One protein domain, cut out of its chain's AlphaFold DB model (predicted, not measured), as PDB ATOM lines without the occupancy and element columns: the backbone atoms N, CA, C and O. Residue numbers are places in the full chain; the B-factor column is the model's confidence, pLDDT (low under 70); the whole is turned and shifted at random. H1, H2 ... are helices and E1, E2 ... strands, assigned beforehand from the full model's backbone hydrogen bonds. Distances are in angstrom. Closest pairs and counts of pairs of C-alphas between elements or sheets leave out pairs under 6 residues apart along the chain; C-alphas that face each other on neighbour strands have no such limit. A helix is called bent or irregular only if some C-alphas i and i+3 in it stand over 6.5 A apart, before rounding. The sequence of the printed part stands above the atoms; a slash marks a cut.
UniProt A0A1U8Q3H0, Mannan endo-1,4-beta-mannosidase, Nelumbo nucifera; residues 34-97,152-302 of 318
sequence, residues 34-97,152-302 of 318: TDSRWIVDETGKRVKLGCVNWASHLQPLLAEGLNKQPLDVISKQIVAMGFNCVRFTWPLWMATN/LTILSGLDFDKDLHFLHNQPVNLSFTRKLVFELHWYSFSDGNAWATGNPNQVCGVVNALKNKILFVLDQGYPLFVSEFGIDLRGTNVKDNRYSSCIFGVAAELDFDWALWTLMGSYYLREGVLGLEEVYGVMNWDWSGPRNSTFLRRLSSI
ATOM      1  N   THR A  34      -9.269  -3.871  -1.476       85.81
ATOM      2  CA  THR A  34     -10.294  -3.375  -0.562       85.81
ATOM      3  C   THR A  34     -11.080  -4.524   0.064       85.81
ATOM      4  O   THR A  34     -11.501  -5.476  -0.604       85.81
ATOM      5  N   ASP A  35     -11.241  -4.463   1.382       88.75
ATOM      6  CA  ASP A  35     -12.023  -5.403   2.172       88.75
ATOM      7  C   ASP A  35     -13.010  -4.638   3.043       88.75
ATOM      8  O   ASP A  35     -12.637  -4.027   4.050       88.75
ATOM      9  N   SER A  36     -14.274  -4.614   2.611       91.25
ATOM     10  CA  SER A  36     -15.235  -3.617   3.084       91.25
ATOM     11  C   SER A  36     -14.631  -2.206   2.940       91.25
ATOM     12  O   SER A  36     -13.882  -1.914   2.006       91.25
ATOM     13  N   ARG A  37     -14.912  -1.317   3.888       92.12
ATOM     14  CA  ARG A  37     -14.428   0.067   3.907       92.12
ATOM     15  C   ARG A  37     -12.925   0.237   4.175       92.12
ATOM     16  O   ARG A  37     -12.490   1.338   4.505       92.12
ATOM     17  N   TRP A  38     -12.133  -0.828   4.073       94.19
ATOM     18  CA  TRP A  38     -10.710  -0.832   4.390       94.19
ATOM     19  C   TRP A  38      -9.850  -1.164   3.174       94.19
ATOM     20  O   TRP A  38     -10.146  -2.080   2.419       94.19
ATOM     21  N   ILE A  39      -8.737  -0.457   3.033       90.44
ATOM     22  CA  ILE A  39      -7.587  -0.842   2.213       90.44
ATOM     23  C   ILE A  39      -6.723  -1.812   3.026       90.44
ATOM     24  O   ILE A  39      -6.362  -1.512   4.168       90.44
ATOM     25  N   VAL A  40      -6.394  -2.965   2.453       90.12
ATOM     26  CA  VAL A  40      -5.620  -4.032   3.095       90.12
ATOM     27  C   VAL A  40      -4.516  -4.550   2.171       90.12
ATOM     28  O   VAL A  40      -4.592  -4.394   0.951       90.12
ATOM     29  N   ASP A  41      -3.485  -5.152   2.759       87.44
ATOM     30  CA  ASP A  41      -2.472  -5.915   2.025       87.44
ATOM     31  C   ASP A  41      -2.972  -7.322   1.649       87.44
ATOM     32  O   ASP A  41      -4.062  -7.740   2.041       87.44
ATOM     33  N   GLU A  42      -2.147  -8.079   0.923       84.69
ATOM     34  CA  GLU A  42      -2.419  -9.462   0.498       84.69
ATOM     35  C   GLU A  42      -2.761 -10.434   1.643       84.69
ATOM     36  O   GLU A  42      -3.405 -11.458   1.419       84.69
ATOM     37  N   THR A  43      -2.364 -10.114   2.880       86.19
ATOM     38  CA  THR A  43      -2.640 -10.933   4.070       86.19
ATOM     39  C   THR A  43      -3.974 -10.583   4.738       86.19
ATOM     40  O   THR A  43      -4.365 -11.225   5.723       86.19
ATOM     41  N   GLY A  44      -4.671  -9.570   4.214       85.62
ATOM     42  CA  GLY A  44      -5.893  -8.999   4.769       85.62
ATOM     43  C   GLY A  44      -5.647  -8.037   5.928       85.62
ATOM     44  O   GLY A  44      -6.577  -7.724   6.671       85.62
ATOM     45  N   LYS A  45      -4.410  -7.573   6.130       89.44
ATOM     46  CA  LYS A  45      -4.088  -6.621   7.195       89.44
ATOM     47  C   LYS A  45      -4.351  -5.194   6.717       89.44
ATOM     48  O   LYS A  45      -3.906  -4.806   5.642       89.44
ATOM     49  N   ARG A  46      -5.032  -4.391   7.545       91.00
ATOM     50  CA  ARG A  46      -5.285  -2.960   7.293       91.00
ATOM     51  C   ARG A  46      -3.993  -2.208   6.986       91.00
ATOM     52  O   ARG A  46      -3.089  -2.141   7.821       91.00
ATOM     53  N   VAL A  47      -3.974  -1.570   5.820       90.19
ATOM     54  CA  VAL A  47      -2.977  -0.579   5.421       90.19
ATOM     55  C   VAL A  47      -3.638   0.790   5.516       90.19
ATOM     56  O   VAL A  47      -4.630   1.058   4.842       90.19
ATOM     57  N   LYS A  48      -3.115   1.634   6.410       92.31
ATOM     58  CA  LYS A  48      -3.560   3.017   6.596       92.31
ATOM     59  C   LYS A  48      -2.735   3.927   5.700       92.31
ATOM     60  O   LYS A  48      -1.513   3.964   5.847       92.31
ATOM     61  N   LEU A  49      -3.383   4.672   4.816       92.19
ATOM     62  CA  LEU A  49      -2.727   5.698   4.014       92.19
ATOM     63  C   LEU A  49      -2.772   7.032   4.765       92.19
ATOM     64  O   LEU A  49      -3.845   7.551   5.077       92.19
ATOM     65  N   GLY A  50      -1.590   7.560   5.074       92.38
ATOM     66  CA  GLY A  50      -1.371   8.905   5.591       92.38
ATOM     67  C   GLY A  50      -0.451   9.637   4.627       92.38
ATOM     68  O   GLY A  50       0.771   9.640   4.803       92.38
ATOM     69  N   CYS A  51      -1.038  10.196   3.574       92.19
ATOM     70  CA  CYS A  51      -0.310  10.783   2.460       92.19
ATOM     71  C   CYS A  51      -0.128  12.295   2.606       92.19
ATOM     72  O   CYS A  51      -0.763  12.963   3.427       92.19
ATOM     73  N   VAL A  52       0.686  12.855   1.717       88.06
ATOM     74  CA  VAL A  52       0.746  14.295   1.460       88.06
ATOM     75  C   VAL A  52       0.465  14.573  -0.015       88.06
ATOM     76  O   VAL A  52       0.881  13.804  -0.883       88.06
ATOM     77  N   ASN A  53      -0.249  15.655  -0.315       90.19
ATOM     78  CA  ASN A  53      -0.388  16.136  -1.684       90.19
ATOM     79  C   ASN A  53       0.892  16.845  -2.113       90.19
ATOM     80  O   ASN A  53       1.377  17.738  -1.417       90.19
ATOM     81  N   TRP A  54       1.419  16.480  -3.275       78.81
ATOM     82  CA  TRP A  54       2.491  17.214  -3.927       78.81
ATOM     83  C   TRP A  54       1.945  17.796  -5.223       78.81
ATOM     84  O   TRP A  54       1.751  17.092  -6.213       78.81
ATOM     85  N   ALA A  55       1.639  19.093  -5.185       79.25
ATOM     86  CA  ALA A  55       1.067  19.780  -6.328       79.25
ATOM     87  C   ALA A  55       2.007  19.700  -7.543       79.25
ATOM     88  O   ALA A  55       3.183  20.051  -7.465       79.25
ATOM     89  N   SER A  56       1.450  19.237  -8.657       57.62
ATOM     90  CA  SER A  56       2.083  19.168  -9.984       57.62
ATOM     91  C   SER A  56       1.134  19.600 -11.110       57.62
ATOM     92  O   SER A  56       1.512  19.603 -12.276       57.62
ATOM     93  N   HIS A  57      -0.105  19.973 -10.768       65.94
ATOM     94  CA  HIS A  57      -1.171  20.317 -11.715       65.94
ATOM     95  C   HIS A  57      -1.208  21.794 -12.120       65.94
ATOM     96  O   HIS A  57      -2.020  22.199 -12.954       65.94
ATOM     97  N   LEU A  58      -0.385  22.611 -11.469       62.94
ATOM     98  CA  LEU A  58      -0.396  24.058 -11.616       62.94
ATOM     99  C   LEU A  58       0.301  24.480 -12.911       62.94
ATOM    100  O   LEU A  58       0.825  23.650 -13.652       62.94
ATOM    101  N   GLN A  59       0.298  25.783 -13.188       56.69
ATOM    102  CA  GLN A  59       0.848  26.373 -14.413       56.69
ATOM    103  C   GLN A  59       2.231  25.822 -14.841       56.69
ATOM    104  O   GLN A  59       2.423  25.645 -16.041       56.69
ATOM    105  N   PRO A  60       3.178  25.504 -13.928       47.34
ATOM    106  CA  PRO A  60       4.488  24.954 -14.300       47.34
ATOM    107  C   PRO A  60       4.494  23.481 -14.750       47.34
ATOM    108  O   PRO A  60       5.514  23.029 -15.263       47.34
ATOM    109  N   LEU A  61       3.405  22.728 -14.548       50.72
ATOM    110  CA  LEU A  61       3.256  21.302 -14.912       50.72
ATOM    111  C   LEU A  61       4.323  20.362 -14.353       50.72
ATOM    112  O   LEU A  61       4.566  19.278 -14.884       50.72
ATOM    113  N   LEU A  62       4.971  20.784 -13.278       45.97
ATOM    114  CA  LEU A  62       6.020  20.046 -12.608       45.97
ATOM    115  C   LEU A  62       5.774  20.119 -11.109       45.97
ATOM    116  O   LEU A  62       5.256  21.111 -10.601       45.97
ATOM    117  N   ALA A  63       6.164  19.059 -10.409       54.28
ATOM    118  CA  ALA A  63       6.123  19.020  -8.960       54.28
ATOM    119  C   ALA A  63       6.833  20.248  -8.354       54.28
ATOM    120  O   ALA A  63       7.977  20.568  -8.704       54.28
ATOM    121  N   GLU A  64       6.132  20.950  -7.462       67.50
ATOM    122  CA  GLU A  64       6.625  22.171  -6.810       67.50
ATOM    123  C   GLU A  64       7.913  21.914  -6.002       67.50
ATOM    124  O   GLU A  64       8.103  20.828  -5.456       67.50
ATOM    125  N   GLY A  65       8.798  22.912  -5.896       57.62
ATOM    126  CA  GLY A  65       9.957  22.883  -4.987       57.62
ATOM    127  C   GLY A  65      11.259  22.269  -5.519       57.62
ATOM    128  O   GLY A  65      12.292  22.408  -4.862       57.62
ATOM    129  N   LEU A  66      11.276  21.671  -6.714       52.34
ATOM    130  CA  LEU A  66      12.496  21.109  -7.326       52.34
ATOM    131  C   LEU A  66      13.537  22.176  -7.722       52.34
ATOM    132  O   LEU A  66      14.702  21.846  -7.919       52.34
ATOM    133  N   ASN A  67      13.164  23.461  -7.796       52.88
ATOM    134  CA  ASN A  67      14.125  24.575  -7.886       52.88
ATOM    135  C   ASN A  67      14.784  24.931  -6.546       52.88
ATOM    136  O   ASN A  67      15.738  25.708  -6.537       52.88
ATOM    137  N   LYS A  68      14.240  24.463  -5.417       57.72
ATOM    138  CA  LYS A  68      14.709  24.803  -4.066       57.72
ATOM    139  C   LYS A  68      15.505  23.670  -3.438       57.72
ATOM    140  O   LYS A  68      16.503  23.936  -2.778       57.72
ATOM    141  N   GLN A  69      15.064  22.430  -3.632       53.09
ATOM    142  CA  GLN A  69      15.687  21.247  -3.051       53.09
ATOM    143  C   GLN A  69      15.755  20.107  -4.079       53.09
ATOM    144  O   GLN A  69      14.835  19.957  -4.887       53.09
ATOM    145  N   PRO A  70      16.805  19.268  -4.043       53.28
ATOM    146  CA  PRO A  70      16.855  18.046  -4.840       53.28
ATOM    147  C   PRO A  70      15.676  17.105  -4.541       53.28
ATOM    148  O   PRO A  70      15.226  16.992  -3.398       53.28
ATOM    149  N   LEU A  71      15.215  16.367  -5.558       46.75
ATOM    150  CA  LEU A  71      14.114  15.398  -5.436       46.75
ATOM    151  C   LEU A  71      14.351  14.378  -4.309       46.75
ATOM    152  O   LEU A  71      13.420  14.034  -3.579       46.75
ATOM    153  N   ASP A  72      15.589  13.901  -4.143       51.88
ATOM    154  CA  ASP A  72      15.930  12.925  -3.108       51.88
ATOM    155  C   ASP A  72      15.828  13.522  -1.694       51.88
ATOM    156  O   ASP A  72      15.355  12.848  -0.779       51.88
ATOM    157  N   VAL A  73      16.209  14.791  -1.522       56.84
ATOM    158  CA  VAL A  73      16.072  15.536  -0.263       56.84
ATOM    159  C   VAL A  73      14.599  15.724   0.091       56.84
ATOM    160  O   VAL A  73      14.204  15.377   1.206       56.84
ATOM    161  N   ILE A  74      13.771  16.181  -0.856       52.31
ATOM    162  CA  ILE A  74      12.324  16.359  -0.636       52.31
ATOM    163  C   ILE A  74      11.676  15.019  -0.266       52.31
ATOM    164  O   ILE A  74      10.943  14.921   0.718       52.31
ATOM    165  N   SER A  75      12.010  13.954  -0.995       55.50
ATOM    166  CA  SER A  75      11.468  12.611  -0.753       55.50
ATOM    167  C   SER A  75      11.853  12.077   0.635       55.50
ATOM    168  O   SER A  75      11.008  11.532   1.346       55.50
ATOM    169  N   LYS A  76      13.102  12.291   1.078       69.12
ATOM    170  CA  LYS A  76      13.558  11.940   2.438       69.12
ATOM    171  C   LYS A  76      12.823  12.740   3.516       69.12
ATOM    172  O   LYS A  76      12.504  12.183   4.563       69.12
ATOM    173  N   GLN A  77      12.521  14.016   3.273       70.81
ATOM    174  CA  GLN A  77      11.750  14.842   4.207       70.81
ATOM    175  C   GLN A  77      10.295  14.368   4.338       70.81
ATOM    176  O   GLN A  77       9.784  14.323   5.455       70.81
ATOM    177  N   ILE A  78       9.645  13.948   3.244       64.12
ATOM    178  CA  ILE A  78       8.296  13.345   3.276       64.12
ATOM    179  C   ILE A  78       8.278  12.132   4.219       64.12
ATOM    180  O   ILE A  78       7.431  12.047   5.114       64.12
ATOM    181  N   VAL A  79       9.261  11.237   4.074       66.12
ATOM    182  CA  VAL A  79       9.406  10.050   4.930       66.12
ATOM    183  C   VAL A  79       9.710  10.440   6.379       66.12
ATOM    184  O   VAL A  79       9.073   9.923   7.295       66.12
ATOM    185  N   ALA A  80      10.628  11.383   6.614       76.56
ATOM    186  CA  ALA A  80      10.981  11.848   7.958       76.56
ATOM    187  C   ALA A  80       9.803  12.522   8.683       76.56
ATOM    188  O   ALA A  80       9.667  12.407   9.901       76.56
ATOM    189  N   MET A  81       8.914  13.185   7.938       86.62
ATOM    190  CA  MET A  81       7.664  13.720   8.473       86.62
ATOM    191  C   MET A  81       6.642  12.626   8.789       86.62
ATOM    192  O   MET A  81       5.692  12.907   9.515       86.62
ATOM    193  N   GLY A  82       6.849  11.387   8.336       78.69
ATOM    194  CA  GLY A  82       6.031  10.216   8.648       78.69
ATOM    195  C   GLY A  82       4.844  10.001   7.711       78.69
ATOM    196  O   GLY A  82       3.885   9.346   8.118       78.69
ATOM    197  N   PHE A  83       4.887  10.563   6.499       77.75
ATOM    198  CA  PHE A  83       3.949  10.214   5.432       77.75
ATOM    199  C   PHE A  83       4.381   8.906   4.765       77.75
ATOM    200  O   PHE A  83       5.576   8.664   4.589       77.75
ATOM    201  N   ASN A  84       3.419   8.073   4.373       79.94
ATOM    202  CA  ASN A  84       3.688   6.783   3.720       79.94
ATOM    203  C   ASN A  84       3.196   6.708   2.265       79.94
ATOM    204  O   ASN A  84       3.305   5.660   1.634       79.94
ATOM    205  N   CYS A  85       2.685   7.815   1.728       79.62
ATOM    206  CA  CYS A  85       2.258   7.951   0.339       79.62
ATOM    207  C   CYS A  85       2.271   9.423  -0.098       79.62
ATOM    208  O   CYS A  85       2.263  10.341   0.725       79.62
ATOM    209  N   VAL A  86       2.286   9.647  -1.412       65.88
ATOM    210  CA  VAL A  86       2.227  10.978  -2.027       65.88
ATOM    211  C   VAL A  86       1.126  10.974  -3.082       65.88
ATOM    212  O   VAL A  86       1.121  10.104  -3.950       65.88
ATOM    213  N   ARG A  87       0.206  11.942  -3.022       83.44
ATOM    214  CA  ARG A  87      -0.778  12.200  -4.085       83.44
ATOM    215  C   ARG A  87      -0.228  13.293  -4.993       83.44
ATOM    216  O   ARG A  87      -0.143  14.449  -4.586       83.44
ATOM    217  N   PHE A  88       0.162  12.928  -6.209       62.91
ATOM    218  CA  PHE A  88       0.452  13.902  -7.255       62.91
ATOM    219  C   PHE A  88      -0.851  14.326  -7.923       62.91
ATOM    220  O   PHE A  88      -1.649  13.493  -8.341       62.91
ATOM    221  N   THR A  89      -1.062  15.629  -8.033       68.50
ATOM    222  CA  THR A  89      -2.223  16.186  -8.736       68.50
ATOM    223  C   THR A  89      -1.921  16.345 -10.223       68.50
ATOM    224  O   THR A  89      -0.871  16.892 -10.574       68.50
ATOM    225  N   TRP A  90      -2.847  15.971 -11.098       59.62
ATOM    226  CA  TRP A  90      -2.674  16.109 -12.545       59.62
ATOM    227  C   TRP A  90      -3.216  17.453 -13.075       59.62
ATOM    228  O   TRP A  90      -4.278  17.875 -12.620       59.62
ATOM    229  N   PRO A  91      -2.542  18.142 -14.019       52.78
ATOM    230  CA  PRO A  91      -3.007  19.412 -14.602       52.78
ATOM    231  C   PRO A  91      -4.322  19.268 -15.380       52.78
ATOM    232  O   PRO A  91      -4.333  18.982 -16.572       52.78
ATOM    233  N   LEU A  92      -5.449  19.511 -14.701       48.34
ATOM    234  CA  LEU A  92      -6.807  19.434 -15.261       48.34
ATOM    235  C   LEU A  92      -7.092  20.458 -16.366       48.34
ATOM    236  O   LEU A  92      -7.953  20.215 -17.205       48.34
ATOM    237  N   TRP A  93      -6.348  21.566 -16.439       46.75
ATOM    238  CA  TRP A  93      -6.470  22.513 -17.554       46.75
ATOM    239  C   TRP A  93      -6.094  21.883 -18.907       46.75
ATOM    240  O   TRP A  93      -6.512  22.386 -19.946       46.75
ATOM    241  N   MET A  94      -5.386  20.744 -18.904       37.34
ATOM    242  CA  MET A  94      -5.200  19.906 -20.093       37.34
ATOM    243  C   MET A  94      -6.489  19.188 -20.548       37.34
ATOM    244  O   MET A  94      -6.491  18.601 -21.625       37.34
ATOM    245  N   ALA A  95      -7.566  19.204 -19.754       40.91
ATOM    246  CA  ALA A  95      -8.777  18.406 -19.965       40.91
ATOM    247  C   ALA A  95     -10.114  19.191 -19.962       40.91
ATOM    248  O   ALA A  95     -11.095  18.663 -20.477       40.91
ATOM    249  N   THR A  96     -10.205  20.413 -19.410       43.53
ATOM    250  CA  THR A  96     -11.502  21.025 -19.007       43.53
ATOM    251  C   THR A  96     -11.869  22.367 -19.661       43.53
ATOM    252  O   THR A  96     -12.338  23.283 -18.990       43.53
ATOM    253  N   ASN A  97     -11.690  22.528 -20.967       48.50
ATOM    254  CA  ASN A  97     -12.420  23.572 -21.698       48.50
ATOM    255  C   ASN A  97     -13.582  22.890 -22.438       48.50
ATOM    256  O   ASN A  97     -13.368  21.914 -23.142       48.50
ATOM    257  N   LEU A 152      -4.926   0.044  -6.891       72.69
ATOM    258  CA  LEU A 152      -6.213   0.616  -6.492       72.69
ATOM    259  C   LEU A 152      -6.621   1.726  -7.466       72.69
ATOM    260  O   LEU A 152      -5.776   2.496  -7.922       72.69
ATOM    261  N   THR A 153      -7.923   1.844  -7.706       65.81
ATOM    262  CA  THR A 153      -8.529   2.923  -8.487       65.81
ATOM    263  C   THR A 153      -9.278   3.848  -7.538       65.81
ATOM    264  O   THR A 153     -10.214   3.419  -6.860       65.81
ATOM    265  N   ILE A 154      -8.861   5.113  -7.489       79.81
ATOM    266  CA  ILE A 154      -9.505   6.162  -6.692       79.81
ATOM    267  C   ILE A 154     -10.457   6.939  -7.607       79.81
ATOM    268  O   ILE A 154     -10.024   7.421  -8.652       79.81
ATOM    269  N   LEU A 155     -11.735   7.041  -7.233       67.44
ATOM    270  CA  LEU A 155     -12.745   7.798  -7.972       67.44
ATOM    271  C   LEU A 155     -13.134   9.090  -7.252       67.44
ATOM    272  O   LEU A 155     -13.615   9.076  -6.115       67.44
ATOM    273  N   SER A 156     -12.951  10.170  -7.997       79.38
ATOM    274  CA  SER A 156     -13.332  11.552  -7.727       79.38
ATOM    275  C   SER A 156     -14.850  11.755  -7.729       79.38
ATOM    276  O   SER A 156     -15.603  10.995  -8.347       79.38
ATOM    277  N   GLY A 157     -15.295  12.798  -7.035       67.44
ATOM    278  CA  GLY A 157     -16.688  13.225  -6.958       67.44
ATOM    279  C   GLY A 157     -16.957  14.532  -7.699       67.44
ATOM    280  O   GLY A 157     -16.098  15.116  -8.354       67.44
ATOM    281  N   LEU A 158     -18.193  15.009  -7.600       68.56
ATOM    282  CA  LEU A 158     -18.582  16.310  -8.136       68.56
ATOM    283  C   LEU A 158     -18.231  17.431  -7.155       68.56
ATOM    284  O   LEU A 158     -17.972  17.187  -5.975       68.56
ATOM    285  N   ASP A 159     -18.275  18.669  -7.658       79.12
ATOM    286  CA  ASP A 159     -18.015  19.881  -6.875       79.12
ATOM    287  C   ASP A 159     -16.666  19.776  -6.150       79.12
ATOM    288  O   ASP A 159     -16.611  19.769  -4.929       79.12
ATOM    289  N   PHE A 160     -15.568  19.641  -6.902       85.25
ATOM    290  CA  PHE A 160     -14.221  19.488  -6.333       85.25
ATOM    291  C   PHE A 160     -14.144  18.345  -5.309       85.25
ATOM    292  O   PHE A 160     -13.629  18.546  -4.212       85.25
ATOM    293  N   ASP A 161     -14.715  17.185  -5.643       84.75
ATOM    294  CA  ASP A 161     -14.696  15.978  -4.808       84.75
ATOM    295  C   ASP A 161     -15.422  16.118  -3.462       84.75
ATOM    296  O   ASP A 161     -15.114  15.418  -2.501       84.75
ATOM    297  N   LYS A 162     -16.408  17.018  -3.369       86.62
ATOM    298  CA  LYS A 162     -17.244  17.189  -2.166       86.62
ATOM    299  C   LYS A 162     -18.526  16.355  -2.197       86.62
ATOM    300  O   LYS A 162     -19.197  16.249  -1.167       86.62
ATOM    301  N   ASP A 163     -18.907  15.811  -3.356       81.38
ATOM    302  CA  ASP A 163     -20.228  15.208  -3.542       81.38
ATOM    303  C   ASP A 163     -20.215  13.917  -4.386       81.38
ATOM    304  O   ASP A 163     -19.862  13.926  -5.567       81.38
ATOM    305  N   LEU A 164     -20.661  12.806  -3.787       81.62
ATOM    306  CA  LEU A 164     -20.914  11.518  -4.450       81.62
ATOM    307  C   LEU A 164     -22.403  11.144  -4.462       81.62
ATOM    308  O   LEU A 164     -22.752  10.022  -4.822       81.62
ATOM    309  N   HIS A 165     -23.307  12.058  -4.104       85.81
ATOM    310  CA  HIS A 165     -24.744  11.796  -4.011       85.81
ATOM    311  C   HIS A 165     -25.329  11.243  -5.320       85.81
ATOM    312  O   HIS A 165     -26.275  10.457  -5.299       85.81
ATOM    313  N   PHE A 166     -24.760  11.612  -6.471       69.50
ATOM    314  CA  PHE A 166     -25.201  11.098  -7.770       69.50
ATOM    315  C   PHE A 166     -25.145   9.561  -7.859       69.50
ATOM    316  O   PHE A 166     -25.959   8.965  -8.569       69.50
ATOM    317  N   LEU A 167     -24.269   8.908  -7.083       72.75
ATOM    318  CA  LEU A 167     -24.131   7.450  -7.046       72.75
ATOM    319  C   LEU A 167     -25.338   6.722  -6.448       72.75
ATOM    320  O   LEU A 167     -25.497   5.532  -6.712       72.75
ATOM    321  N   HIS A 168     -26.215   7.405  -5.701       77.62
ATOM    322  CA  HIS A 168     -27.486   6.808  -5.262       77.62
ATOM    323  C   HIS A 168     -28.360   6.397  -6.451       77.62
ATOM    324  O   HIS A 168     -29.058   5.390  -6.386       77.62
ATOM    325  N   ASN A 169     -28.298   7.162  -7.546       68.56
ATOM    326  CA  ASN A 169     -29.112   6.940  -8.742       68.56
ATOM    327  C   ASN A 169     -28.306   6.359  -9.912       68.56
ATOM    328  O   ASN A 169     -28.885   5.772 -10.823       68.56
ATOM    329  N   GLN A 170     -26.984   6.542  -9.909       61.50
ATOM    330  CA  GLN A 170     -26.077   6.078 -10.957       61.50
ATOM    331  C   GLN A 170     -24.870   5.361 -10.336       61.50
ATOM    332  O   GLN A 170     -23.779   5.931 -10.277       61.50
ATOM    333  N   PRO A 171     -25.053   4.128  -9.834       66.50
ATOM    334  CA  PRO A 171     -23.964   3.379  -9.230       66.50
ATOM    335  C   PRO A 171     -22.882   3.064 -10.267       66.50
ATOM    336  O   PRO A 171     -23.157   2.795 -11.438       66.50
ATOM    337  N   VAL A 172     -21.633   3.068  -9.811       57.56
ATOM    338  CA  VAL A 172     -20.479   2.724 -10.639       57.56
ATOM    339  C   VAL A 172     -20.505   1.224 -10.956       57.56
ATOM    340  O   VAL A 172     -20.502   0.398 -10.046       57.56
ATOM    341  N   ASN A 173     -20.514   0.866 -12.245       55.59
ATOM    342  CA  ASN A 173     -20.439  -0.521 -12.706       55.59
ATOM    343  C   ASN A 173     -19.056  -0.793 -13.312       55.59
ATOM    344  O   ASN A 173     -18.751  -0.304 -14.399       55.59
ATOM    345  N   LEU A 174     -18.218  -1.547 -12.599       58.84
ATOM    346  CA  LEU A 174     -16.844  -1.863 -13.001       58.84
ATOM    347  C   LEU A 174     -16.676  -3.373 -13.146       58.84
ATOM    348  O   LEU A 174     -17.272  -4.155 -12.409       58.84
ATOM    349  N   SER A 175     -15.824  -3.779 -14.086       55.38
ATOM    350  CA  SER A 175     -15.478  -5.186 -14.324       55.38
ATOM    351  C   SER A 175     -14.624  -5.788 -13.201       55.38
ATOM    352  O   SER A 175     -14.598  -7.007 -13.030       55.38
ATOM    353  N   PHE A 176     -13.942  -4.942 -12.422       58.28
ATOM    354  CA  PHE A 176     -13.109  -5.334 -11.294       58.28
ATOM    355  C   PHE A 176     -13.803  -5.071  -9.955       58.28
ATOM    356  O   PHE A 176     -14.524  -4.094  -9.765       58.28
ATOM    357  N   THR A 177     -13.527  -5.937  -8.986       72.50
ATOM    358  CA  THR A 177     -14.008  -5.806  -7.605       72.50
ATOM    359  C   THR A 177     -12.821  -5.674  -6.657       72.50
ATOM    360  O   THR A 177     -11.692  -6.015  -7.004       72.50
ATOM    361  N   ARG A 178     -13.064  -5.153  -5.448       80.62
ATOM    362  CA  ARG A 178     -12.050  -5.009  -4.385       80.62
ATOM    363  C   ARG A 178     -10.851  -4.113  -4.726       80.62
ATOM    364  O   ARG A 178      -9.777  -4.273  -4.153       80.62
ATOM    365  N   LYS A 179     -10.999  -3.185  -5.671       76.44
ATOM    366  CA  LYS A 179      -9.952  -2.209  -6.033       76.44
ATOM    367  C   LYS A 179     -10.443  -0.764  -6.025       76.44
ATOM    368  O   LYS A 179      -9.646   0.139  -6.247       76.44
ATOM    369  N   LEU A 180     -11.733  -0.553  -5.768       76.12
ATOM    370  CA  LEU A 180     -12.364   0.758  -5.816       76.12
ATOM    371  C   LEU A 180     -12.266   1.476  -4.466       76.12
ATOM    372  O   LEU A 180     -12.658   0.920  -3.441       76.12
ATOM    373  N   VAL A 181     -11.796   2.718  -4.507       88.06
ATOM    374  CA  VAL A 181     -11.756   3.673  -3.396       88.06
ATOM    375  C   VAL A 181     -12.420   4.966  -3.867       88.06
ATOM    376  O   VAL A 181     -12.199   5.387  -4.998       88.06
ATOM    377  N   PHE A 182     -13.220   5.609  -3.024       86.81
ATOM    378  CA  PHE A 182     -13.788   6.928  -3.322       86.81
ATOM    379  C   PHE A 182     -12.990   8.027  -2.631       86.81
ATOM    380  O   PHE A 182     -12.457   7.777  -1.550       86.81
ATOM    381  N   GLU A 183     -12.919   9.229  -3.208       93.50
ATOM    382  CA  GLU A 183     -12.241  10.361  -2.566       93.50
ATOM    383  C   GLU A 183     -13.159  11.503  -2.104       93.50
ATOM    384  O   GLU A 183     -14.266  11.669  -2.609       93.50
ATOM    385  N   LEU A 184     -12.687  12.257  -1.102       93.81
ATOM    386  CA  LEU A 184     -13.328  13.445  -0.530       93.81
ATOM    387  C   LEU A 184     -12.309  14.580  -0.369       93.81
ATOM    388  O   LEU A 184     -11.283  14.391   0.289       93.81
ATOM    389  N   HIS A 185     -12.650  15.782  -0.829       95.38
ATOM    390  CA  HIS A 185     -12.001  17.013  -0.377       95.38
ATOM    391  C   HIS A 185     -12.826  17.690   0.719       95.38
ATOM    392  O   HIS A 185     -14.013  17.974   0.543       95.38
ATOM    393  N   TRP A 186     -12.210  18.007   1.856       95.06
ATOM    394  CA  TRP A 186     -12.907  18.662   2.960       95.06
ATOM    395  C   TRP A 186     -12.045  19.734   3.619       95.06
ATOM    396  O   TRP A 186     -10.985  19.457   4.169       95.06
ATOM    397  N   TYR A 187     -12.538  20.972   3.599       95.75
ATOM    398  CA  TYR A 187     -11.883  22.131   4.196       95.75
ATOM    399  C   TYR A 187     -12.872  22.949   5.026       95.75
ATOM    400  O   TYR A 187     -14.086  22.831   4.868       95.75
ATOM    401  N   SER A 188     -12.358  23.853   5.863       94.81
ATOM    402  CA  SER A 188     -13.198  24.778   6.639       94.81
ATOM    403  C   SER A 188     -14.081  25.660   5.737       94.81
ATOM    404  O   SER A 188     -15.223  25.968   6.075       94.81
ATOM    405  N   PHE A 189     -13.580  26.054   4.564       92.56
ATOM    406  CA  PHE A 189     -14.310  26.897   3.619       92.56
ATOM    407  C   PHE A 189     -15.385  26.141   2.829       92.56
ATOM    408  O   PHE A 189     -16.236  26.793   2.226       92.56
ATOM    409  N   SER A 190     -15.419  24.802   2.893       88.81
ATOM    410  CA  SER A 190     -16.543  24.009   2.372       88.81
ATOM    411  C   SER A 190     -17.870  24.394   3.043       88.81
ATOM    412  O   SER A 190     -18.921  24.301   2.417       88.81
ATOM    413  N   ASP A 191     -17.806  24.913   4.277       89.00
ATOM    414  CA  ASP A 191     -18.959  25.323   5.092       89.00
ATOM    415  C   ASP A 191     -19.118  26.861   5.155       89.00
ATOM    416  O   ASP A 191     -19.723  27.429   6.073       89.00
ATOM    417  N   GLY A 192     -18.520  27.571   4.190       87.75
ATOM    418  CA  GLY A 192     -18.575  29.025   4.061       87.75
ATOM    419  C   GLY A 192     -17.985  29.774   5.264       87.75
ATOM    420  O   GLY A 192     -16.773  29.784   5.507       87.75
ATOM    421  N   ASN A 193     -18.844  30.483   6.003       91.62
ATOM    422  CA  ASN A 193     -18.457  31.270   7.180       91.62
ATOM    423  C   ASN A 193     -18.841  30.611   8.514       91.62
ATOM    424  O   ASN A 193     -18.544  31.185   9.562       91.62
ATOM    425  N   ALA A 194     -19.450  29.420   8.503       93.56
ATOM    426  CA  ALA A 194     -19.980  28.787   9.711       93.56
ATOM    427  C   ALA A 194     -18.906  28.598  10.798       93.56
ATOM    428  O   ALA A 194     -19.137  28.930  11.957       93.56
ATOM    429  N   TRP A 195     -17.691  28.184  10.425       95.56
ATOM    430  CA  TRP A 195     -16.572  28.018  11.363       95.56
ATOM    431  C   TRP A 195     -16.063  29.326  11.990       95.56
ATOM    432  O   TRP A 195     -15.451  29.295  13.061       95.56
ATOM    433  N   ALA A 196     -16.312  30.483  11.368       93.94
ATOM    434  CA  ALA A 196     -15.890  31.777  11.910       93.94
ATOM    435  C   ALA A 196     -16.811  32.256  13.038       93.94
ATOM    436  O   ALA A 196     -16.335  32.754  14.059       93.94
ATOM    437  N   THR A 197     -18.124  32.107  12.863       93.75
ATOM    438  CA  THR A 197     -19.131  32.748  13.725       93.75
ATOM    439  C   THR A 197     -19.966  31.759  14.531       93.75
ATOM    440  O   THR A 197     -20.438  32.106  15.610       93.75
ATOM    441  N   GLY A 198     -20.135  30.533  14.039       93.94
ATOM    442  CA  GLY A 198     -20.926  29.492  14.681       93.94
ATOM    443  C   GLY A 198     -20.197  28.788  15.825       93.94
ATOM    444  O   GLY A 198     -18.974  28.865  15.975       93.94
ATOM    445  N   ASN A 199     -20.966  28.057  16.632       95.62
ATOM    446  CA  ASN A 199     -20.414  27.172  17.652       95.62
ATOM    447  C   ASN A 199     -19.710  25.971  16.982       95.62
ATOM    448  O   ASN A 199     -20.374  25.234  16.251       95.62
ATOM    449  N   PRO A 200     -18.415  25.709  17.246       93.38
ATOM    450  CA  PRO A 200     -17.669  24.657  16.548       93.38
ATOM    451  C   PRO A 200     -18.281  23.254  16.637       93.38
ATOM    452  O   PRO A 200     -18.211  22.509  15.667       93.38
ATOM    453  N   ASN A 201     -18.924  22.892  17.754       93.31
ATOM    454  CA  ASN A 201     -19.546  21.572  17.904       93.31
ATOM    455  C   ASN A 201     -20.814  21.450  17.050       93.31
ATOM    456  O   ASN A 201     -21.038  20.419  16.424       93.31
ATOM    457  N   GLN A 202     -21.621  22.513  16.991       94.88
ATOM    458  CA  GLN A 202     -22.807  22.559  16.130       94.88
ATOM    459  C   GLN A 202     -22.415  22.543  14.652       94.88
ATOM    460  O   GLN A 202     -23.003  21.795  13.876       94.88
ATOM    461  N   VAL A 203     -21.389  23.313  14.274       96.00
ATOM    462  CA  VAL A 203     -20.877  23.334  12.897       96.00
ATOM    463  C   VAL A 203     -20.275  21.978  12.521       96.00
ATOM    464  O   VAL A 203     -20.550  21.483  11.435       96.00
ATOM    465  N   CYS A 204     -19.567  21.303  13.436       96.56
ATOM    466  CA  CYS A 204     -19.081  19.934  13.217       96.56
ATOM    467  C   CYS A 204     -20.218  18.918  12.982       96.56
ATOM    468  O   CYS A 204     -20.008  17.878  12.362       96.56
ATOM    469  N   GLY A 205     -21.456  19.248  13.369       93.69
ATOM    470  CA  GLY A 205     -22.656  18.506  12.979       93.69
ATOM    471  C   GLY A 205     -22.870  18.391  11.462       93.69
ATOM    472  O   GLY A 205     -23.672  17.556  11.039       93.69
ATOM    473  N   VAL A 206     -22.124  19.147  10.638       90.69
ATOM    474  CA  VAL A 206     -22.068  19.009   9.171       90.69
ATOM    475  C   VAL A 206     -21.745  17.587   8.708       90.69
ATOM    476  O   VAL A 206     -22.180  17.179   7.632       90.69
ATOM    477  N   VAL A 207     -21.091  16.777   9.547       92.06
ATOM    478  CA  VAL A 207     -20.882  15.340   9.301       92.06
ATOM    479  C   VAL A 207     -22.197  14.624   8.970       92.06
ATOM    480  O   VAL A 207     -22.213  13.731   8.128       92.06
ATOM    481  N   ASN A 208     -23.328  15.038   9.553       91.69
ATOM    482  CA  ASN A 208     -24.635  14.470   9.210       91.69
ATOM    483  C   ASN A 208     -25.074  14.802   7.778       91.69
ATOM    484  O   ASN A 208     -25.684  13.959   7.129       91.69
ATOM    485  N   ALA A 209     -24.738  15.987   7.264       89.50
ATOM    486  CA  ALA A 209     -24.970  16.319   5.862       89.50
ATOM    487  C   ALA A 209     -24.042  15.510   4.939       89.50
ATOM    488  O   ALA A 209     -24.479  15.038   3.887       89.50
ATOM    489  N   LEU A 210     -22.791  15.273   5.360       91.62
ATOM    490  CA  LEU A 210     -21.846  14.428   4.622       91.62
ATOM    491  C   LEU A 210     -22.308  12.969   4.522       91.62
ATOM    492  O   LEU A 210     -21.968  12.315   3.542       91.62
ATOM    493  N   LYS A 211     -23.115  12.457   5.464       92.25
ATOM    494  CA  LYS A 211     -23.654  11.085   5.387       92.25
ATOM    495  C   LYS A 211     -24.370  10.811   4.071       92.25
ATOM    496  O   LYS A 211     -24.025   9.859   3.382       92.25
ATOM    497  N   ASN A 212     -25.294  11.687   3.690       88.75
ATOM    498  CA  ASN A 212     -26.078  11.505   2.468       88.75
ATOM    499  C   ASN A 212     -25.276  11.821   1.203       88.75
ATOM    500  O   ASN A 212     -25.518  11.213   0.163       88.75
ATOM    501  N   LYS A 213     -24.332  12.765   1.295       89.62
ATOM    502  CA  LYS A 213     -23.527  13.197   0.150       89.62
ATOM    503  C   LYS A 213     -22.400  12.244  -0.196       89.62
ATOM    504  O   LYS A 213     -22.090  12.089  -1.369       89.62
ATOM    505  N   ILE A 214     -21.749  11.654   0.805       93.38
ATOM    506  CA  ILE A 214     -20.510  10.922   0.561       93.38
ATOM    507  C   ILE A 214     -20.253   9.770   1.527       93.38
ATOM    508  O   ILE A 214     -19.838   8.708   1.082       93.38
ATOM    509  N   LEU A 215     -20.531   9.909   2.831       94.06
ATOM    510  CA  LEU A 215     -20.137   8.869   3.793       94.06
ATOM    511  C   LEU A 215     -20.955   7.577   3.652       94.06
ATOM    512  O   LEU A 215     -20.507   6.549   4.146       94.06
ATOM    513  N   PHE A 216     -22.093   7.593   2.948       94.00
ATOM    514  CA  PHE A 216     -22.868   6.384   2.644       94.00
ATOM    515  C   PHE A 216     -22.040   5.312   1.913       94.00
ATOM    516  O   PHE A 216     -22.344   4.126   2.032       94.00
ATOM    517  N   VAL A 217     -20.969   5.689   1.194       88.44
ATOM    518  CA  VAL A 217     -20.084   4.715   0.531       88.44
ATOM    519  C   VAL A 217     -19.372   3.809   1.543       88.44
ATOM    520  O   VAL A 217     -19.087   2.654   1.236       88.44
ATOM    521  N   LEU A 218     -19.154   4.290   2.776       92.56
ATOM    522  CA  LEU A 218     -18.604   3.481   3.866       92.56
ATOM    523  C   LEU A 218     -19.572   2.368   4.277       92.56
ATOM    524  O   LEU A 218     -19.133   1.250   4.546       92.56
ATOM    525  N   ASP A 219     -20.875   2.660   4.304       91.31
ATOM    526  CA  ASP A 219     -21.927   1.690   4.636       91.31
ATOM    527  C   ASP A 219     -22.140   0.680   3.496       91.31
ATOM    528  O   ASP A 219     -22.482  -0.475   3.738       91.31
ATOM    529  N   GLN A 220     -21.849   1.085   2.256       88.19
ATOM    530  CA  GLN A 220     -21.782   0.198   1.089       88.19
ATOM    531  C   GLN A 220     -20.511  -0.669   1.058       88.19
ATOM    532  O   GLN A 220     -20.364  -1.517   0.179       88.19
ATOM    533  N   GLY A 221     -19.597  -0.488   2.016       89.31
ATOM    534  CA  GLY A 221     -18.364  -1.259   2.108       89.31
ATOM    535  C   GLY A 221     -17.277  -0.804   1.139       89.31
ATOM    536  O   GLY A 221     -16.438  -1.621   0.775       89.31
ATOM    537  N   TYR A 222     -17.264   0.469   0.738       88.38
ATOM    538  CA  TYR A 222     -16.154   1.070  -0.001       88.38
ATOM    539  C   TYR A 222     -15.265   1.906   0.924       88.38
ATOM    540  O   TYR A 222     -15.778   2.605   1.801       88.38
ATOM    541  N   PRO A 223     -13.930   1.873   0.756       93.31
ATOM    542  CA  PRO A 223     -13.058   2.806   1.452       93.31
ATOM    543  C   PRO A 223     -13.294   4.238   0.969       93.31
ATOM    544  O   PRO A 223     -13.474   4.479  -0.227       93.31
ATOM    545  N   LEU A 224     -13.235   5.183   1.908       94.44
ATOM    546  CA  LEU A 224     -13.201   6.614   1.625       94.44
ATOM    547  C   LEU A 224     -11.797   7.148   1.916       94.44
ATOM    548  O   LEU A 224     -11.276   6.975   3.022       94.44
ATOM    549  N   PHE A 225     -11.213   7.809   0.927       95.94
ATOM    550  CA  PHE A 225      -9.928   8.481   0.991       95.94
ATOM    551  C   PHE A 225     -10.151   9.994   1.025       95.94
ATOM    552  O   PHE A 225     -10.527  10.595   0.027       95.94
ATOM    553  N   VAL A 226      -9.931  10.638   2.169       96.56
ATOM    554  CA  VAL A 226      -9.980  12.105   2.258       96.56
ATOM    555  C   VAL A 226      -8.714  12.660   1.613       96.56
ATOM    556  O   VAL A 226      -7.698  12.867   2.277       96.56
ATOM    557  N   SER A 227      -8.750  12.791   0.291       94.31
ATOM    558  CA  SER A 227      -7.596  13.063  -0.558       94.31
ATOM    559  C   SER A 227      -7.131  14.511  -0.496       94.31
ATOM    560  O   SER A 227      -5.996  14.793  -0.880       94.31
ATOM    561  N   GLU A 228      -7.949  15.410   0.049       95.94
ATOM    562  CA  GLU A 228      -7.516  16.740   0.452       95.94
ATOM    563  C   GLU A 228      -8.233  17.220   1.711       95.94
ATOM    564  O   GLU A 228      -9.459  17.224   1.816       95.94
ATOM    565  N   PHE A 229      -7.438  17.686   2.663       96.81
ATOM    566  CA  PHE A 229      -7.860  18.527   3.775       96.81
ATOM    567  C   PHE A 229      -6.642  19.321   4.244       96.81
ATOM    568  O   PHE A 229      -5.502  18.892   4.051       96.81
ATOM    569  N   GLY A 230      -6.853  20.462   4.886       95.94
ATOM    570  CA  GLY A 230      -5.747  21.291   5.345       95.94
ATOM    571  C   GLY A 230      -6.207  22.501   6.138       95.94
ATOM    572  O   GLY A 230      -7.395  22.823   6.187       95.94
ATOM    573  N   ILE A 231      -5.244  23.160   6.772       96.81
ATOM    574  CA  ILE A 231      -5.434  24.405   7.516       96.81
ATOM    575  C   ILE A 231      -4.268  25.349   7.245       96.81
ATOM    576  O   ILE A 231      -3.162  24.888   6.980       96.81
ATOM    577  N   ASP A 232      -4.482  26.652   7.403       96.38
ATOM    578  CA  ASP A 232      -3.396  27.626   7.454       96.38
ATOM    579  C   ASP A 232      -2.462  27.338   8.646       96.38
ATOM    580  O   ASP A 232      -2.799  27.541   9.820       96.38
ATOM    581  N   LEU A 233      -1.252  26.876   8.341       95.75
ATOM    582  CA  LEU A 233      -0.276  26.421   9.325       95.75
ATOM    583  C   LEU A 233       0.490  27.553  10.013       95.75
ATOM    584  O   LEU A 233       1.282  27.274  10.921       95.75
ATOM    585  N   ARG A 234       0.212  28.820   9.677       94.19
ATOM    586  CA  ARG A 234       0.662  29.983  10.464       94.19
ATOM    587  C   ARG A 234      -0.095  30.098  11.788       94.19
ATOM    588  O   ARG A 234       0.374  30.766  12.703       94.19
ATOM    589  N   GLY A 235      -1.258  29.449  11.904       91.19
ATOM    590  CA  GLY A 235      -2.065  29.420  13.126       91.19
ATOM    591  C   GLY A 235      -2.891  30.684  13.374       91.19
ATOM    592  O   GLY A 235      -3.514  30.807  14.427       91.19
ATOM    593  N   THR A 236      -2.941  31.612  12.419       93.19
ATOM    594  CA  THR A 236      -3.679  32.880  12.535       93.19
ATOM    595  C   THR A 236      -5.112  32.802  12.000       93.19
ATOM    596  O   THR A 236      -5.916  33.694  12.265       93.19
ATOM    597  N   ASN A 237      -5.466  31.745  11.259       95.69
ATOM    598  CA  ASN A 237      -6.792  31.593  10.664       95.69
ATOM    599  C   ASN A 237      -7.789  30.963  11.654       95.69
ATOM    600  O   ASN A 237      -7.731  29.774  11.969       95.69
ATOM    601  N   VAL A 238      -8.747  31.766  12.126       94.31
ATOM    602  CA  VAL A 238      -9.755  31.345  13.115       94.31
ATOM    603  C   VAL A 238     -10.639  30.200  12.611       94.31
ATOM    604  O   VAL A 238     -10.936  29.293  13.391       94.31
ATOM    605  N   LYS A 239     -11.055  30.221  11.334       95.31
ATOM    606  CA  LYS A 239     -11.929  29.181  10.761       95.31
ATOM    607  C   LYS A 239     -11.227  27.834  10.784       95.31
ATOM    608  O   LYS A 239     -11.751  26.867  11.328       95.31
ATOM    609  N   ASP A 240     -10.017  27.817  10.250       96.44
ATOM    610  CA  ASP A 240      -9.200  26.622  10.118       96.44
ATOM    611  C   ASP A 240      -8.819  26.032  11.475       96.44
ATOM    612  O   ASP A 240      -8.949  24.829  11.700       96.44
ATOM    613  N   ASN A 241      -8.427  26.888  12.422       94.75
ATOM    614  CA  ASN A 241      -8.098  26.464  13.776       94.75
ATOM    615  C   ASN A 241      -9.280  25.745  14.448       94.75
ATOM    616  O   ASN A 241      -9.084  24.698  15.069       94.75
ATOM    617  N   ARG A 242     -10.503  26.269  14.290       95.00
ATOM    618  CA  ARG A 242     -11.732  25.670  14.841       95.00
ATOM    619  C   ARG A 242     -12.138  24.392  14.108       95.00
ATOM    620  O   ARG A 242     -12.458  23.404  14.765       95.00
ATOM    621  N   TYR A 243     -12.066  24.397  12.779       96.31
ATOM    622  CA  TYR A 243     -12.321  23.235  11.925       96.31
ATOM    623  C   TYR A 243     -11.378  22.063  12.240       96.31
ATOM    624  O   TYR A 243     -11.820  20.916  12.291       96.31
ATOM    625  N   SER A 244     -10.098  22.345  12.528       95.38
ATOM    626  CA  SER A 244      -9.061  21.319  12.709       95.38
ATOM    627  C   SER A 244      -9.446  20.235  13.721       95.38
ATOM    628  O   SER A 244      -9.231  19.051  13.482       95.38
ATOM    629  N   SER A 245     -10.059  20.613  14.845       94.00
ATOM    630  CA  SER A 245     -10.471  19.653  15.871       94.00
ATOM    631  C   SER A 245     -11.600  18.734  15.397       94.00
ATOM    632  O   SER A 245     -11.606  17.562  15.759       94.00
ATOM    633  N   CYS A 246     -12.513  19.241  14.563       96.44
ATOM    634  CA  CYS A 246     -13.595  18.447  13.987       96.44
ATOM    635  C   CYS A 246     -13.045  17.391  13.028       96.44
ATOM    636  O   CYS A 246     -13.283  16.204  13.235       96.44
ATOM    637  N   ILE A 247     -12.242  17.792  12.036       95.75
ATOM    638  CA  ILE A 247     -11.699  16.844  11.054       95.75
ATOM    639  C   ILE A 247     -10.822  15.773  11.710       95.75
ATOM    640  O   ILE A 247     -10.948  14.607  11.358       95.75
ATOM    641  N   PHE A 248     -10.003  16.117  12.714       95.81
ATOM    642  CA  PHE A 248      -9.222  15.116  13.452       95.81
ATOM    643  C   PHE A 248     -10.109  14.148  14.245       95.81
ATOM    644  O   PHE A 248      -9.831  12.950  14.262       95.81
ATOM    645  N   GLY A 249     -11.181  14.648  14.868       94.94
ATOM    646  CA  GLY A 249     -12.154  13.808  15.565       94.94
ATOM    647  C   GLY A 249     -12.838  12.824  14.617       94.94
ATOM    648  O   GLY A 249     -12.861  11.626  14.886       94.94
ATOM    649  N   VAL A 250     -13.301  13.307  13.465       95.00
ATOM    650  CA  VAL A 250     -13.967  12.476  12.452       95.00
ATOM    651  C   VAL A 250     -12.985  11.504  11.793       95.00
ATOM    652  O   VAL A 250     -13.339  10.352  11.561       95.00
ATOM    653  N   ALA A 251     -11.737  11.914  11.553       94.88
ATOM    654  CA  ALA A 251     -10.677  11.037  11.057       94.88
ATOM    655  C   ALA A 251     -10.386   9.884  12.020       94.88
ATOM    656  O   ALA A 251     -10.211   8.751  11.577       94.88
ATOM    657  N   ALA A 252     -10.368  10.149  13.327       93.56
ATOM    658  CA  ALA A 252     -10.204   9.109  14.337       93.56
ATOM    659  C   ALA A 252     -11.450   8.214  14.460       93.56
ATOM    660  O   ALA A 252     -11.331   6.997  14.591       93.56
ATOM    661  N   GLU A 253     -12.648   8.797  14.386       93.12
ATOM    662  CA  GLU A 253     -13.910   8.061  14.490       93.12
ATOM    663  C   GLU A 253     -14.154   7.149  13.281       93.12
ATOM    664  O   GLU A 253     -14.514   5.983  13.438       93.12
ATOM    665  N   LEU A 254     -13.956   7.653  12.065       93.44
ATOM    666  CA  LEU A 254     -14.188   6.900  10.835       93.44
ATOM    667  C   LEU A 254     -12.962   6.093  10.397       93.44
ATOM    668  O   LEU A 254     -13.103   5.150   9.618       93.44
ATOM    669  N   ASP A 255     -11.780   6.415  10.913       94.38
ATOM    670  CA  ASP A 255     -10.508   5.789  10.550       94.38
ATOM    671  C   ASP A 255     -10.258   5.760   9.029       94.38
ATOM    672  O   ASP A 255      -9.650   4.828   8.489       94.38
ATOM    673  N   PHE A 256     -10.723   6.803   8.331       94.06
ATOM    674  CA  PHE A 256     -10.570   6.954   6.884       94.06
ATOM    675  C   PHE A 256      -9.107   7.159   6.487       94.06
ATOM    676  O   PHE A 256      -8.296   7.656   7.270       94.06
ATOM    677  N   ASP A 257      -8.762   6.773   5.270       95.38
ATOM    678  CA  ASP A 257      -7.455   7.045   4.678       95.38
ATOM    679  C   ASP A 257      -7.383   8.520   4.248       95.38
ATOM    680  O   ASP A 257      -8.422   9.110   3.955       95.38
ATOM    681  N   TRP A 258      -6.206   9.151   4.234       96.31
ATOM    682  CA  TRP A 258      -6.134  10.602   4.012       96.31
ATOM    683  C   TRP A 258      -4.870  11.085   3.299       96.31
ATOM    684  O   TRP A 258      -3.811  10.470   3.406       96.31
ATOM    685  N   ALA A 259      -4.971  12.226   2.611       96.00
ATOM    686  CA  ALA A 259      -3.848  12.988   2.082       96.00
ATOM    687  C   ALA A 259      -3.958  14.462   2.485       96.00
ATOM    688  O   ALA A 259      -4.927  15.152   2.177       96.00
ATOM    689  N   LEU A 260      -2.942  14.954   3.193       96.50
ATOM    690  CA  LEU A 260      -2.911  16.343   3.635       96.50
ATOM    691  C   LEU A 260      -2.600  17.263   2.449       96.50
ATOM    692  O   LEU A 260      -1.611  17.056   1.741       96.50
ATOM    693  N   TRP A 261      -3.403  18.304   2.258       93.81
ATOM    694  CA  TRP A 261      -3.033  19.453   1.441       93.81
ATOM    695  C   TRP A 261      -2.278  20.457   2.323       93.81
ATOM    696  O   TRP A 261      -2.853  21.025   3.249       93.81
ATOM    697  N   THR A 262      -0.980  20.678   2.123       91.81
ATOM    698  CA  THR A 262      -0.117  20.201   1.022       91.81
ATOM    699  C   THR A 262       1.341  20.112   1.471       91.81
ATOM    700  O   THR A 262       1.694  20.622   2.533       91.81
ATOM    701  N   LEU A 263       2.203  19.454   0.690       88.88
ATOM    702  CA  LEU A 263       3.639  19.376   0.963       88.88
ATOM    703  C   LEU A 263       4.294  20.755   0.876       88.88
ATOM    704  O   LEU A 263       5.093  21.133   1.729       88.88
ATOM    705  N   MET A 264       3.972  21.480  -0.187       88.56
ATOM    706  CA  MET A 264       4.788  22.571  -0.693       88.56
ATOM    707  C   MET A 264       4.650  23.848   0.143       88.56
ATOM    708  O   MET A 264       3.546  24.255   0.472       88.56
ATOM    709  N   GLY A 265       5.778  24.476   0.496       91.56
ATOM    710  CA  GLY A 265       5.810  25.713   1.295       91.56
ATOM    711  C   GLY A 265       5.813  26.997   0.460       91.56
ATOM    712  O   GLY A 265       5.514  28.081   0.967       91.56
ATOM    713  N   SER A 266       6.131  26.872  -0.827       91.75
ATOM    714  CA  SER A 266       6.101  27.943  -1.821       91.75
ATOM    715  C   SER A 266       5.846  27.368  -3.215       91.75
ATOM    716  O   SER A 266       6.148  26.199  -3.460       91.75
ATOM    717  N   TYR A 267       5.393  28.212  -4.139       82.38
ATOM    718  CA  TYR A 267       5.213  27.885  -5.557       82.38
ATOM    719  C   TYR A 267       6.358  28.403  -6.431       82.38
ATOM    720  O   TYR A 267       6.975  29.413  -6.096       82.38
ATOM    721  N   TYR A 268       6.601  27.797  -7.598       51.12
ATOM    722  CA  TYR A 268       7.383  28.456  -8.653       51.12
ATOM    723  C   TYR A 268       6.695  29.756  -9.092       51.12
ATOM    724  O   TYR A 268       7.305  30.824  -9.064       51.12
ATOM    725  N   LEU A 269       5.415  29.647  -9.460       67.81
ATOM    726  CA  LEU A 269       4.533  30.719  -9.910       67.81
ATOM    727  C   LEU A 269       3.088  30.319  -9.599       67.81
ATOM    728  O   LEU A 269       2.640  29.254 -10.022       67.81
ATOM    729  N   ARG A 270       2.346  31.175  -8.898       80.50
ATOM    730  CA  ARG A 270       0.908  30.991  -8.663       80.50
ATOM    731  C   ARG A 270       0.221  32.344  -8.677       80.50
ATOM    732  O   ARG A 270       0.740  33.291  -8.099       80.50
ATOM    733  N   GLU A 271      -0.907  32.436  -9.379       83.00
ATOM    734  CA  GLU A 271      -1.695  33.677  -9.489       83.00
ATOM    735  C   GLU A 271      -0.856  34.886  -9.959       83.00
ATOM    736  O   GLU A 271      -1.056  36.018  -9.533       83.00
ATOM    737  N   GLY A 272       0.128  34.642 -10.833       79.81
ATOM    738  CA  GLY A 272       1.040  35.678 -11.332       79.81
ATOM    739  C   GLY A 272       2.178  36.064 -10.378       79.81
ATOM    740  O   GLY A 272       3.004  36.899 -10.739       79.81
ATOM    741  N   VAL A 273       2.273  35.448  -9.196       81.06
ATOM    742  CA  VAL A 273       3.302  35.742  -8.189       81.06
ATOM    743  C   VAL A 273       4.354  34.632  -8.146       81.06
ATOM    744  O   VAL A 273       4.053  33.467  -7.873       81.06
ATOM    745  N   LEU A 274       5.611  34.996  -8.414       76.44
ATOM    746  CA  LEU A 274       6.760  34.097  -8.288       76.44
ATOM    747  C   LEU A 274       7.068  33.823  -6.820       76.44
ATOM    748  O   LEU A 274       7.090  34.747  -6.007       76.44
ATOM    749  N   GLY A 275       7.363  32.567  -6.480       78.81
ATOM    750  CA  GLY A 275       7.723  32.231  -5.104       78.81
ATOM    751  C   GLY A 275       6.579  32.442  -4.113       78.81
ATOM    752  O   GLY A 275       6.865  32.651  -2.936       78.81
ATOM    753  N   LEU A 276       5.316  32.450  -4.561       91.12
ATOM    754  CA  LEU A 276       4.177  32.699  -3.677       91.12
ATOM    755  C   LEU A 276       4.209  31.711  -2.508       91.12
ATOM    756  O   LEU A 276       4.375  30.507  -2.711       91.12
ATOM    757  N   GLU A 277       4.074  32.227  -1.291       94.81
ATOM    758  CA  GLU A 277       4.064  31.401  -0.093       94.81
ATOM    759  C   GLU A 277       2.783  30.569  -0.010       94.81
ATOM    760  O   GLU A 277       1.680  31.099  -0.131       94.81
ATOM    761  N   GLU A 278       2.935  29.271   0.248       95.56
ATOM    762  CA  GLU A 278       1.819  28.391   0.564       95.56
ATOM    763  C   GLU A 278       1.766  28.151   2.062       95.56
ATOM    764  O   GLU A 278       2.622  27.503   2.673       95.56
ATOM    765  N   VAL A 279       0.744  28.741   2.659       96.00
ATOM    766  CA  VAL A 279       0.561  28.805   4.102       96.00
ATOM    767  C   VAL A 279      -0.143  27.560   4.643       96.00
ATOM    768  O   VAL A 279      -0.007  27.272   5.829       96.00
ATOM    769  N   TYR A 280      -0.813  26.781   3.786       96.56
ATOM    770  CA  TYR A 280      -1.310  25.430   4.083       96.56
ATOM    771  C   TYR A 280      -0.200  24.366   3.961       96.56
ATOM    772  O   TYR A 280      -0.386  23.211   4.343       96.56
ATOM    773  N   GLY A 281       0.968  24.753   3.443       94.62
ATOM    774  CA  GLY A 281       2.119  23.892   3.204       94.62
ATOM    775  C   GLY A 281       2.797  23.405   4.478       94.62
ATOM    776  O   GLY A 281       3.165  24.220   5.329       94.62
ATOM    777  N   VAL A 282       3.026  22.092   4.604       95.19
ATOM    778  CA  VAL A 282       3.797  21.542   5.736       95.19
ATOM    779  C   VAL A 282       5.257  21.962   5.708       95.19
ATOM    780  O   VAL A 282       5.844  22.105   6.780       95.19
ATOM    781  N   MET A 283       5.833  22.190   4.527       94.25
ATOM    782  CA  MET A 283       7.159  22.787   4.394       94.25
ATOM    783  C   MET A 283       7.095  24.300   4.633       94.25
ATOM    784  O   MET A 283       6.111  24.973   4.318       94.25
ATOM    785  N   ASN A 284       8.164  24.850   5.201       95.81
ATOM    786  CA  ASN A 284       8.390  26.290   5.213       95.81
ATOM    787  C   ASN A 284       8.719  26.808   3.800       95.81
ATOM    788  O   ASN A 284       8.969  26.040   2.871       95.81
ATOM    789  N   TRP A 285       8.681  28.130   3.632       95.75
ATOM    790  CA  TRP A 285       8.800  28.780   2.323       95.75
ATOM    791  C   TRP A 285      10.080  28.416   1.549       95.75
ATOM    792  O   TRP A 285      10.056  28.281   0.330       95.75
ATOM    793  N   ASP A 286      11.205  28.244   2.240       91.06
ATOM    794  CA  ASP A 286      12.506  27.897   1.659       91.06
ATOM    795  C   ASP A 286      12.740  26.383   1.542       91.06
ATOM    796  O   ASP A 286      13.805  25.962   1.086       91.06
ATOM    797  N   TRP A 287      11.752  25.565   1.921       89.00
ATOM    798  CA  TRP A 287      11.816  24.104   1.898       89.00
ATOM    799  C   TRP A 287      12.942  23.516   2.768       89.00
ATOM    800  O   TRP A 287      13.388  22.388   2.549       89.00
ATOM    801  N   SER A 288      13.416  24.258   3.773       92.69
ATOM    802  CA  SER A 288      14.475  23.802   4.681       92.69
ATOM    803  C   SER A 288      13.958  22.928   5.828       92.69
ATOM    804  O   SER A 288      14.737  22.192   6.435       92.69
ATOM    805  N   GLY A 289      12.652  22.948   6.113       92.00
ATOM    806  CA  GLY A 289      12.067  22.128   7.169       92.00
ATOM    807  C   GLY A 289      10.563  22.328   7.374       92.00
ATOM    808  O   GLY A 289       9.901  23.022   6.600       92.00
ATOM    809  N   PRO A 290       9.987  21.710   8.420       95.38
ATOM    810  CA  PRO A 290       8.558  21.799   8.678       95.38
ATOM    811  C   PRO A 290       8.160  23.190   9.189       95.38
ATOM    812  O   PRO A 290       8.707  23.685  10.175       95.38
ATOM    813  N   ARG A 291       7.128  23.781   8.582       95.62
ATOM    814  CA  ARG A 291       6.534  25.066   8.979       95.62
ATOM    815  C   ARG A 291       5.953  25.032  10.391       95.62
ATOM    816  O   ARG A 291       6.111  25.983  11.148       95.62
ATOM    817  N   ASN A 292       5.264  23.946  10.753       96.00
ATOM    818  CA  ASN A 292       4.576  23.836  12.040       96.00
ATOM    819  C   ASN A 292       4.706  22.432  12.649       96.00
ATOM    820  O   ASN A 292       3.901  21.527  12.419       96.00
ATOM    821  N   SER A 293       5.723  22.264  13.496       94.56
ATOM    822  CA  SER A 293       6.002  20.989  14.171       94.56
ATOM    823  C   SER A 293       4.893  20.566  15.146       94.56
ATOM    824  O   SER A 293       4.658  19.376  15.346       94.56
ATOM    825  N   THR A 294       4.189  21.525  15.760       94.25
ATOM    826  CA  THR A 294       3.066  21.233  16.666       94.25
ATOM    827  C   THR A 294       1.888  20.638  15.904       94.25
ATOM    828  O   THR A 294       1.287  19.672  16.371       94.25
ATOM    829  N   PHE A 295       1.590  21.162  14.715       95.19
ATOM    830  CA  PHE A 295       0.591  20.578  13.832       95.19
ATOM    831  C   PHE A 295       0.975  19.157  13.408       95.19
ATOM    832  O   PHE A 295       0.143  18.263  13.526       95.19
ATOM    833  N   LEU A 296       2.232  18.907  13.020       93.81
ATOM    834  CA  LEU A 296       2.683  17.553  12.662       93.81
ATOM    835  C   LEU A 296       2.516  16.546  13.813       93.81
ATOM    836  O   LEU A 296       2.123  15.407  13.567       93.81
ATOM    837  N   ARG A 297       2.725  16.966  15.072       94.44
ATOM    838  CA  ARG A 297       2.426  16.136  16.258       94.44
ATOM    839  C   ARG A 297       0.930  15.886  16.465       94.44
ATOM    840  O   ARG A 297       0.546  14.826  16.943       94.44
ATOM    841  N   ARG A 298       0.060  16.838  16.122       93.88
ATOM    842  CA  ARG A 298      -1.395  16.596  16.132       93.88
ATOM    843  C   ARG A 298      -1.784  15.635  15.012       93.88
ATOM    844  O   ARG A 298      -2.500  14.674  15.269       93.88
ATOM    845  N   LEU A 299      -1.249  15.837  13.810       93.56
ATOM    846  CA  LEU A 299      -1.463  14.973  12.651       93.56
ATOM    847  C   LEU A 299      -1.009  13.534  12.915       93.56
ATOM    848  O   LEU A 299      -1.654  12.599  12.448       93.56
ATOM    849  N   SER A 300       0.051  13.329  13.708       92.44
ATOM    850  CA  SER A 300       0.495  11.978  14.064       92.44
ATOM    851  C   SER A 300      -0.533  11.169  14.842       92.44
ATOM    852  O   SER A 300      -0.449   9.945  14.814       92.44
ATOM    853  N   SER A 301      -1.521  11.816  15.475       93.25
ATOM    854  CA  SER A 301      -2.602  11.100  16.151       93.25
ATOM    855  C   SER A 301      -3.399  10.218  15.194       93.25
ATOM    856  O   SER A 301      -3.752   9.128  15.596       93.25
ATOM    857  N   ILE A 302      -3.598  10.597  13.926       93.31
ATOM    858  CA  ILE A 302      -4.440   9.855  12.965       93.31
ATOM    859  C   ILE A 302      -3.643   9.026  11.939       93.31
ATOM    860  O   ILE A 302      -4.177   8.630  10.899       93.31
TER     861      ILE A 302
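AT A GLANCE: This is residues 34 to 97 and 152 to 302 of the 318 residues of the protein "Mannan endo-1,4-beta-mannosidase" of Nelumbo nucifera (UniProt A0A1U8Q3H0). Six parallel strands form a strongly twisted sheet, curled into an open part of a barrel, with H1, H9, H8 and H7 spaced round its outer side. Short H4, H5 and H6 gather on H8, and residues 261 to 292 make a long loop without a named element. The printed part has 215 residues, under half in named elements, in the order E1 E2 H1 E3 E4 H2 H3 E5 H4 H5 H6 H7 E6 H8 E7 H9; the class is mixed, helices and strands. It is compact, with a radius of gyration of the C-alphas of 17.6 A and spans of 45 by 42 by 41 A.

IN THESE COORDINATES: Find the sheet in the order E3, residues 85 to 88; E2, 50 to 54; E7, 257 to 260; E6, 224 to 229, 13.2 A long; E5, 180 to 185, 17.1 A; and E4, 153 to 155. E1, residues 38 to 40, begins at C-alpha 38 (-10.710, -0.832, 4.390) and pairs with no named strand. H8, residues 238 to 254, runs 24.9 A. Look for H1 at residues 71 to 80, H2 at 158 to 161, H3 at 165 to 168, H4 at 188 to 191, H5 at 194 to 197, H6 at 200 to 204 and H7 at 207 to 219. H9, residues 293 to 302, ends at C-alpha 302 (-4.440, 9.855, 12.965).

HOW THE PARTS SIT: Across the sheet, check N 52 and O 85, 3.1 A; N 51 and O 258, 2.8 A; N 226 and O 257, 2.8 A; N 184 and O 225, 2.9 A; and N 155 and O 181, 2.8 A. Strand-helix-strand units, parallel neighbours with helices between, are E2, H1, E3; E4, H2 H3, E5; E6, H8, E7, these three with right-handed crossovers; and E5, H4 H5 H6 H7, E6. H1, H7, H8 and H9 only graze the sheet; H2 is on it at a height over the sheet of 5.5 A, over none of its strands. The hub H8 touches H4 (closest C-alphas Ser 188 and Tyr 243, 5.6 A), H5 (Trp 195 and Lys 239, 4.8 A), H6 (Cys 204 and Cys 246, 5.7 A) and H9 (Ala 252 and Ile 302, 6.0 A; a shallow tilt of 28 degrees, the same way). H3 and H7 only just touch, with 3 pairs of C-alphas within 8 A, the closest His 165 and Lys 213 at 4.6 A. H7 is irregular, C-alphas 213 and 216 being 7.3 A apart. O i to N i+4 pairs are within hydrogen-bond range throughout H1 and H6, in 11 of 13 in H8, 4 of 6 in H9 and 3 of 9 in H7, where 7 of 10 O i to N i+3 pairs are; H2 to H5 are too short for an O i to N i+4 pair.

THE WHOLE: The C-alphas farthest apart, Thr 43 and Gly 272, are 49.2 A apart. Residues 98 to 151 are cut out, with 28.2 A between C-alphas 97 and 152. The long links are E2 to H1, H3 to E5 and E7 to H9. The model's pLDDT is under 70 for 49 residues, among them 56 to 76, 88 to 97 and 169 to 176.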